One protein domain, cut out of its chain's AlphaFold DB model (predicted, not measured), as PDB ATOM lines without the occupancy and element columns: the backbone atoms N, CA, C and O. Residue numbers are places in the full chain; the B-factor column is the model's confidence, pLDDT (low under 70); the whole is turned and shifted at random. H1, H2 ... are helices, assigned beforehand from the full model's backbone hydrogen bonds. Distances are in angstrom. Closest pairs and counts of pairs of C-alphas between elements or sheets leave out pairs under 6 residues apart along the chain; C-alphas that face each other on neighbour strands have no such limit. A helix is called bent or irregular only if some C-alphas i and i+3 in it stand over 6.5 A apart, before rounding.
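What this domain is: This is residues 687 to 737 of the 738 residues of the protein "N-acylneuraminate cytidylyltransferase" of Euryarchaeota archaeon (UniProt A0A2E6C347). Four short helices make a small rounded cluster: H2 and H3 stand across from each other at a steep tilt, with H1 to one side of this pair and H4 to the opposite side. Residues 717 to 726, the link from H3 to H4, loop over to the side of H1 at Gly 721 and come back to H4. The contacts between the helices are few, and only H1 and H3 touch, only just. The printed part has 51 residues with four named helices, in the order H1, H2, H3, H4, and no named strand; its class is all helix. It is compact, with a radius of gyration of the C-alphas of 9.5 A, and the C-alphas span 21 by 20 by 17 A.

Where its parts are: H1 is residues 687 to 691, 5.8 A from first to last C-alpha, and its C-alpha 687 stands at (219.169, 173.092, 149.050). H2 is residues 696 to 704 and is 12.6 A long, beginning with C-alpha 696 at (213.221, 180.019, 144.055). H3 is residues 709 to 716, 10.2 A from first to last C-alpha. H4 is residues 727 to 735, 12.1 A long, and ends with C-alpha 735 at (196.156, 169.813, 143.600). No helix is bent or irregular.

How they stand to each other: H1 and H3 only just touch, with 3 pairs of C-alphas within 8 A; the closest C-alphas are those of Leu 688 and Phe 713, 6.4 A apart. H1 and H2 are close but not clearly touching, and their closest C-alphas, those of Gln 689 and Pro 696, are 6.2 A apart. H2 and H3 are close but not clearly touching, with the closest C-alphas, those of Met 702 and Ile 712, 6.9 A apart. They run opposite ways at a steep tilt of 48 degrees. H4 is close to but not clearly touching H2, with the closest C-alphas, those of Tyr 698 and Leu 730, 6.9 A apart, and the two run the same way at a steep tilt of 53 degrees. H4 is likewise close to but not clearly touching H3, where the closest C-alphas, those of Val 715 and Leu 733, are 6.4 A apart. H3 and H4 run opposite ways at a steep tilt of 66 degrees. H1 and H4 are apart. In H1, H2, H3 and H4 every O i to N i+4 pair is within hydrogen-bond range.

The domain as a whole: The two C-alphas farthest apart, those of Ile 687 and Ser 735, are 23.9 A from each other. The printed part has no cut. The links H1 to H2 and H2 to H3 are tight, with 4 residues each, and the link H3 to H4 is short, with 10 residues. The mean pLDDT of the printed part is 79.8; it is under 70 at residues 720 to 723 and 736 to 737.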
ATOM      1  N   ILE A 687     218.503 174.273 149.614       85.19
ATOM      2  CA  ILE A 687     219.169 173.092 149.050       85.19
ATOM      3  C   ILE A 687     218.211 172.368 148.115       85.19
ATOM      4  O   ILE A 687     218.595 172.049 146.999       85.19
ATOM      5  N   LEU A 688     216.958 172.140 148.532       82.81
ATOM      6  CA  LEU A 688     215.964 171.479 147.675       82.81
ATOM      7  C   LEU A 688     215.793 172.238 146.358       82.81
ATOM      8  O   LEU A 688     215.779 171.632 145.290       82.81
ATOM      9  N   GLN A 689     215.724 173.568 146.441       83.25
ATOM     10  CA  GLN A 689     215.653 174.436 145.274       83.25
ATOM     11  C   GLN A 689     216.845 174.234 144.324       83.25
ATOM     12  O   GLN A 689     216.647 174.058 143.120       83.25
ATOM     13  N   ALA A 690     218.067 174.289 144.863       86.62
ATOM     14  CA  ALA A 690     219.299 174.198 144.091       86.62
ATOM     15  C   ALA A 690     219.499 172.795 143.501       86.62
ATOM     16  O   ALA A 690     219.735 172.666 142.301       86.62
ATOM     17  N   SER A 691     219.310 171.749 144.308       84.19
ATOM     18  CA  SER A 691     219.437 170.348 143.895       84.19
ATOM     19  C   SER A 691     218.451 169.966 142.791       84.19
ATOM     20  O   SER A 691     218.797 169.172 141.928       84.19
ATOM     21  N   LEU A 692     217.245 170.547 142.786       83.94
ATOM     22  CA  LEU A 692     216.221 170.303 141.761       83.94
ATOM     23  C   LEU A 692     216.255 171.313 140.598       83.94
ATOM     24  O   LEU A 692     215.406 171.256 139.706       83.94
ATOM     25  N   ARG A 693     217.205 172.263 140.612       86.56
ATOM     26  CA  ARG A 693     217.387 173.316 139.593       86.56
ATOM     27  C   ARG A 693     216.089 174.055 139.239       86.56
ATOM     28  O   ARG A 693     215.798 174.311 138.072       86.56
ATOM     29  N   CYS A 694     215.297 174.399 140.255       79.44
ATOM     30  CA  CYS A 694     213.989 175.034 140.076       79.44
ATOM     31  C   CYS A 694     213.975 176.504 140.529       79.44
ATOM     32  O   CYS A 694     214.820 176.963 141.308       79.44
ATOM     33  N   HIS A 695     212.997 177.272 140.042       76.50
ATOM     34  CA  HIS A 695     212.866 178.687 140.395       76.50
ATOM     35  C   HIS A 695     212.600 178.890 141.911       76.50
ATOM     36  O   HIS A 695     211.685 178.267 142.459       76.50
ATOM     37  N   PRO A 696     213.289 179.833 142.594       73.31
ATOM     38  CA  PRO A 696     213.221 180.019 144.055       73.31
ATOM     39  C   PRO A 696     211.811 180.245 144.613       73.31
ATOM     40  O   PRO A 696     211.475 179.756 145.689       73.31
ATOM     41  N   ASN A 697     210.956 180.955 143.873       76.94
ATOM     42  CA  ASN A 697     209.601 181.273 144.334       76.94
ATOM     43  C   ASN A 697     208.702 180.051 144.577       76.94
ATOM     44  O   ASN A 697     207.768 180.179 145.362       76.94
ATOM     45  N   TYR A 698     208.954 178.889 143.955       82.00
ATOM     46  CA  TYR A 698     208.162 177.694 144.274       82.00
ATOM     47  C   TYR A 698     208.375 177.270 145.728       82.00
ATOM     48  O   TYR A 698     207.413 177.033 146.453       82.00
ATOM     49  N   VAL A 699     209.635 177.242 146.166       80.38
ATOM     50  CA  VAL A 699     210.000 176.909 147.545       80.38
ATOM     51  C   VAL A 699     209.499 177.972 148.518       80.38
ATOM     52  O   VAL A 699     208.887 177.623 149.523       80.38
ATOM     53  N   VAL A 700     209.692 179.260 148.200       75.38
ATOM     54  CA  VAL A 700     209.217 180.371 149.047       75.38
ATOM     55  C   VAL A 700     207.705 180.283 149.259       75.38
ATOM     56  O   VAL A 700     207.254 180.263 150.397       75.38
ATOM     57  N   LYS A 701     206.917 180.131 148.187       80.94
ATOM     58  CA  LYS A 701     205.453 180.041 148.294       80.94
ATOM     59  C   LYS A 701     204.991 178.811 149.064       80.94
ATOM     60  O   LYS A 701     204.109 178.927 149.905       80.94
ATOM     61  N   MET A 702     205.584 177.642 148.820       83.69
ATOM     62  CA  MET A 702     205.223 176.436 149.572       83.69
ATOM     63  C   MET A 702     205.595 176.543 151.056       83.69
ATOM     64  O   MET A 702     204.874 176.024 151.908       83.69
ATOM     65  N   LYS A 703     206.677 177.259 151.380       78.75
ATOM     66  CA  LYS A 703     207.053 177.567 152.761       78.75
ATOM     67  C   LYS A 703     206.081 178.548 153.415       78.75
ATOM     68  O   LYS A 703     205.683 178.309 154.549       78.75
ATOM     69  N   ASP A 704     205.655 179.590 152.703       80.25
ATOM     70  CA  ASP A 704     204.625 180.524 153.185       80.25
ATOM     71  C   ASP A 704     203.301 179.794 153.485       80.25
ATOM     72  O   ASP A 704     202.554 180.189 154.376       80.25
ATOM     73  N   MET A 705     203.032 178.686 152.783       84.56
ATOM     74  CA  MET A 705     201.898 177.784 153.031       84.56
ATOM     75  C   MET A 705     202.135 176.781 154.179       84.56
ATOM     76  O   MET A 705     201.250 175.984 154.484       84.56
ATOM     77  N   GLY A 706     203.311 176.787 154.814       84.56
ATOM     78  CA  GLY A 706     203.658 175.907 155.934       84.56
ATOM     79  C   GLY A 706     204.009 174.466 155.546       84.56
ATOM     80  O   GLY A 706     203.953 173.576 156.396       84.56
ATOM     81  N   LEU A 707     204.355 174.199 154.281       85.62
ATOM     82  CA  LEU A 707     204.662 172.847 153.809       85.62
ATOM     83  C   LEU A 707     206.041 172.360 154.286       85.62
ATOM     84  O   LEU A 707     207.004 173.121 154.378       85.62
ATOM     85  N   THR A 708     206.151 171.058 154.567       86.12
ATOM     86  CA  THR A 708     207.410 170.440 155.015       86.12
ATOM     87  C   THR A 708     208.389 170.247 153.857       86.12
ATOM     88  O   THR A 708     207.984 170.035 152.715       86.12
ATOM     89  N   CYS A 709     209.693 170.225 154.152       84.38
ATOM     90  CA  CYS A 709     210.742 169.960 153.158       84.38
ATOM     91  C   CYS A 709     210.515 168.653 152.378       84.38
ATOM     92  O   CYS A 709     210.690 168.627 151.164       84.38
ATOM     93  N   THR A 710     210.066 167.583 153.043       85.00
ATOM     94  CA  THR A 710     209.763 166.296 152.393       85.00
ATOM     95  C   THR A 710     208.647 166.427 151.359       85.00
ATOM     96  O   THR A 710     208.742 165.873 150.265       85.00
ATOM     97  N   PHE A 711     207.592 167.174 151.692       85.12
ATOM     98  CA  PHE A 711     206.480 167.408 150.778       85.12
ATOM     99  C   PHE A 711     206.905 168.306 149.614       85.12
ATOM    100  O   PHE A 711     206.652 167.969 148.460       85.12
ATOM    101  N   ILE A 712     207.626 169.392 149.908       85.50
ATOM    102  CA  ILE A 712     208.195 170.294 148.900       85.50
ATOM    103  C   ILE A 712     209.074 169.513 147.919       85.50
ATOM    104  O   ILE A 712     208.923 169.683 146.715       85.50
ATOM    105  N   PHE A 713     209.936 168.614 148.401       85.12
ATOM    106  CA  PHE A 713     210.767 167.771 147.541       85.12
ATOM    107  C   PHE A 713     209.932 166.850 146.644       85.12
ATOM    108  O   PHE A 713     210.154 166.840 145.439       85.12
ATOM    109  N   LYS A 714     208.937 166.134 147.197       84.25
ATOM    110  CA  LYS A 714     208.043 165.249 146.417       84.25
ATOM    111  C   LYS A 714     207.289 166.008 145.319       84.25
ATOM    112  O   LYS A 714     207.057 165.468 144.240       84.25
ATOM    113  N   VAL A 715     206.874 167.238 145.610       83.44
ATOM    114  CA  VAL A 715     206.173 168.103 144.658       83.44
ATOM    115  C   VAL A 715     207.136 168.621 143.588       83.44
ATOM    116  O   VAL A 715     206.859 168.511 142.397       83.44
ATOM    117  N   LEU A 716     208.289 169.154 143.996       81.38
ATOM    118  CA  LEU A 716     209.255 169.766 143.086       81.38
ATOM    119  C   LEU A 716     210.036 168.766 142.242       81.38
ATOM    120  O   LEU A 716     210.464 169.130 141.153       81.38
ATOM    121  N   SER A 717     210.183 167.513 142.675       82.38
ATOM    122  CA  SER A 717     210.778 166.461 141.842       82.38
ATOM    123  C   SER A 717     209.962 166.188 140.573       82.38
ATOM    124  O   SER A 717     210.471 165.592 139.634       82.38
ATOM    125  N   GLN A 718     208.699 166.632 140.518       80.56
ATOM    126  CA  GLN A 718     207.875 166.592 139.304       80.56
ATOM    127  C   GLN A 718     208.129 167.790 138.360       80.56
ATOM    128  O   GLN A 718     207.602 167.813 137.251       80.56
ATOM    129  N   LEU A 719     208.912 168.787 138.794       72.88
ATOM    130  CA  LEU A 719     209.246 170.034 138.086       72.88
ATOM    131  C   LEU A 719     210.755 170.213 137.846       72.88
ATOM    132  O   LEU A 719     211.227 171.344 137.684       72.88
ATOM    133  N   GLU A 720     211.534 169.135 137.868       65.00
ATOM    134  CA  GLU A 720     212.988 169.228 137.711       65.00
ATOM    135  C   GLU A 720     213.367 170.049 136.458       65.00
ATOM    136  O   GLU A 720     212.855 169.820 135.362       65.00
ATOM    137  N   GLY A 721     214.225 171.062 136.642       63.62
ATOM    138  CA  GLY A 721     214.692 171.940 135.560       63.62
ATOM    139  C   GLY A 721     213.765 173.101 135.169       63.62
ATOM    140  O   GLY A 721     214.035 173.794 134.184       63.62
ATOM    141  N   VAL A 722     212.684 173.371 135.911       69.25
ATOM    142  CA  VAL A 722     211.798 174.513 135.618       69.25
ATOM    143  C   VAL A 722     212.358 175.823 136.183       69.25
ATOM    144  O   VAL A 722     212.256 176.133 137.374       69.25
ATOM    145  N   SER A 723     212.896 176.647 135.284       65.00
ATOM    146  CA  SER A 723     213.564 177.917 135.596       65.00
ATOM    147  C   SER A 723     212.629 179.112 135.805       65.00
ATOM    148  O   SER A 723     213.094 180.172 136.213       65.00
ATOM    149  N   THR A 724     211.322 178.974 135.554       71.62
ATOM    150  CA  THR A 724     210.343 180.071 135.663       71.62
ATOM    151  C   THR A 724     209.216 179.724 136.632       71.62
ATOM    152  O   THR A 724     208.640 178.638 136.573       71.62
ATOM    153  N   PHE A 725     208.854 180.666 137.504       76.56
ATOM    154  CA  PHE A 725     207.713 180.502 138.400       76.56
ATOM    155  C   PHE A 725     206.377 180.760 137.692       76.56
ATOM    156  O   PHE A 725     206.206 181.759 136.984       76.56
ATOM    157  N   ARG A 726     205.417 179.865 137.922       81.12
ATOM    158  CA  ARG A 726     204.034 179.963 137.456       81.12
ATOM    159  C   ARG A 726     203.113 179.547 138.599       81.12
ATOM    160  O   ARG A 726     203.256 178.445 139.127       81.12
ATOM    161  N   VAL A 727     202.188 180.433 138.971       81.31
ATOM    162  CA  VAL A 727     201.218 180.169 140.049       81.31
ATOM    163  C   VAL A 727     200.344 178.974 139.677       81.31
ATOM    164  O   VAL A 727     200.297 178.023 140.442       81.31
ATOM    165  N   ASP A 728     199.796 178.945 138.463       83.25
ATOM    166  CA  ASP A 728     198.956 177.841 137.978       83.25
ATOM    167  C   ASP A 728     199.682 176.488 138.018       83.25
ATOM    168  O   ASP A 728     199.094 175.453 138.322       83.25
ATOM    169  N   THR A 729     200.988 176.479 137.726       82.94
ATOM    170  CA  THR A 729     201.811 175.267 137.811       82.94
ATOM    171  C   THR A 729     201.952 174.807 139.256       82.94
ATOM    172  O   THR A 729     201.781 173.621 139.526       82.94
ATOM    173  N   LEU A 730     202.217 175.733 140.183       83.12
ATOM    174  CA  LEU A 730     202.257 175.434 141.611       83.12
ATOM    175  C   LEU A 730     200.905 174.893 142.100       83.12
ATOM    176  O   LEU A 730     200.867 173.842 142.731       83.12
ATOM    177  N   GLU A 731     199.803 175.570 141.782       84.69
ATOM    178  CA  GLU A 731     198.450 175.156 142.166       84.69
ATOM    179  C   GLU A 731     198.111 173.771 141.619       84.69
ATOM    180  O   GLU A 731     197.635 172.913 142.362       84.69
ATOM    181  N   LYS A 732     198.435 173.511 140.346       83.75
ATOM    182  CA  LYS A 732     198.247 172.198 139.727       83.75
ATOM    183  C   LYS A 732     199.005 171.118 140.490       83.75
ATOM    184  O   LYS A 732     198.408 170.107 140.836       83.75
ATOM    185  N   LEU A 733     200.277 171.340 140.804       80.38
ATOM    186  CA  LEU A 733     201.099 170.364 141.520       80.38
ATOM    187  C   LEU A 733     200.626 170.092 142.946       80.38
ATOM    188  O   LEU A 733     200.665 168.951 143.406       80.38
ATOM    189  N   LEU A 734     200.172 171.137 143.639       82.88
ATOM    190  CA  LEU A 734     199.575 171.019 144.964       82.88
ATOM    191  C   LEU A 734     198.226 170.287 144.899       82.88
ATOM    192  O   LEU A 734     197.923 169.504 145.794       82.88
ATOM    193  N   SER A 735     197.445 170.485 143.828       76.75
ATOM    194  CA  SER A 735     196.156 169.813 143.600       76.75
ATOM    195  C   SER A 735     196.290 168.340 143.197       76.75
ATOM    196  O   SER A 735     195.460 167.521 143.577       76.75
ATOM    197  N   THR A 736     197.362 167.982 142.482       67.38
ATOM    198  CA  THR A 736     197.763 166.590 142.224       67.38
ATOM    199  C   THR A 736     198.503 165.977 143.414       67.38
ATOM    200  O   THR A 736     199.072 164.896 143.289       67.38
ATOM    201  N   GLY A 737     198.580 166.712 144.527       61.16
ATOM    202  CA  GLY A 737     199.435 166.432 145.662       61.16
ATOM    203  C   GLY A 737     199.184 165.053 146.248       61.16
ATOM    204  O   GLY A 737     198.066 164.733 146.625       61.16
TER     205      GLY A 737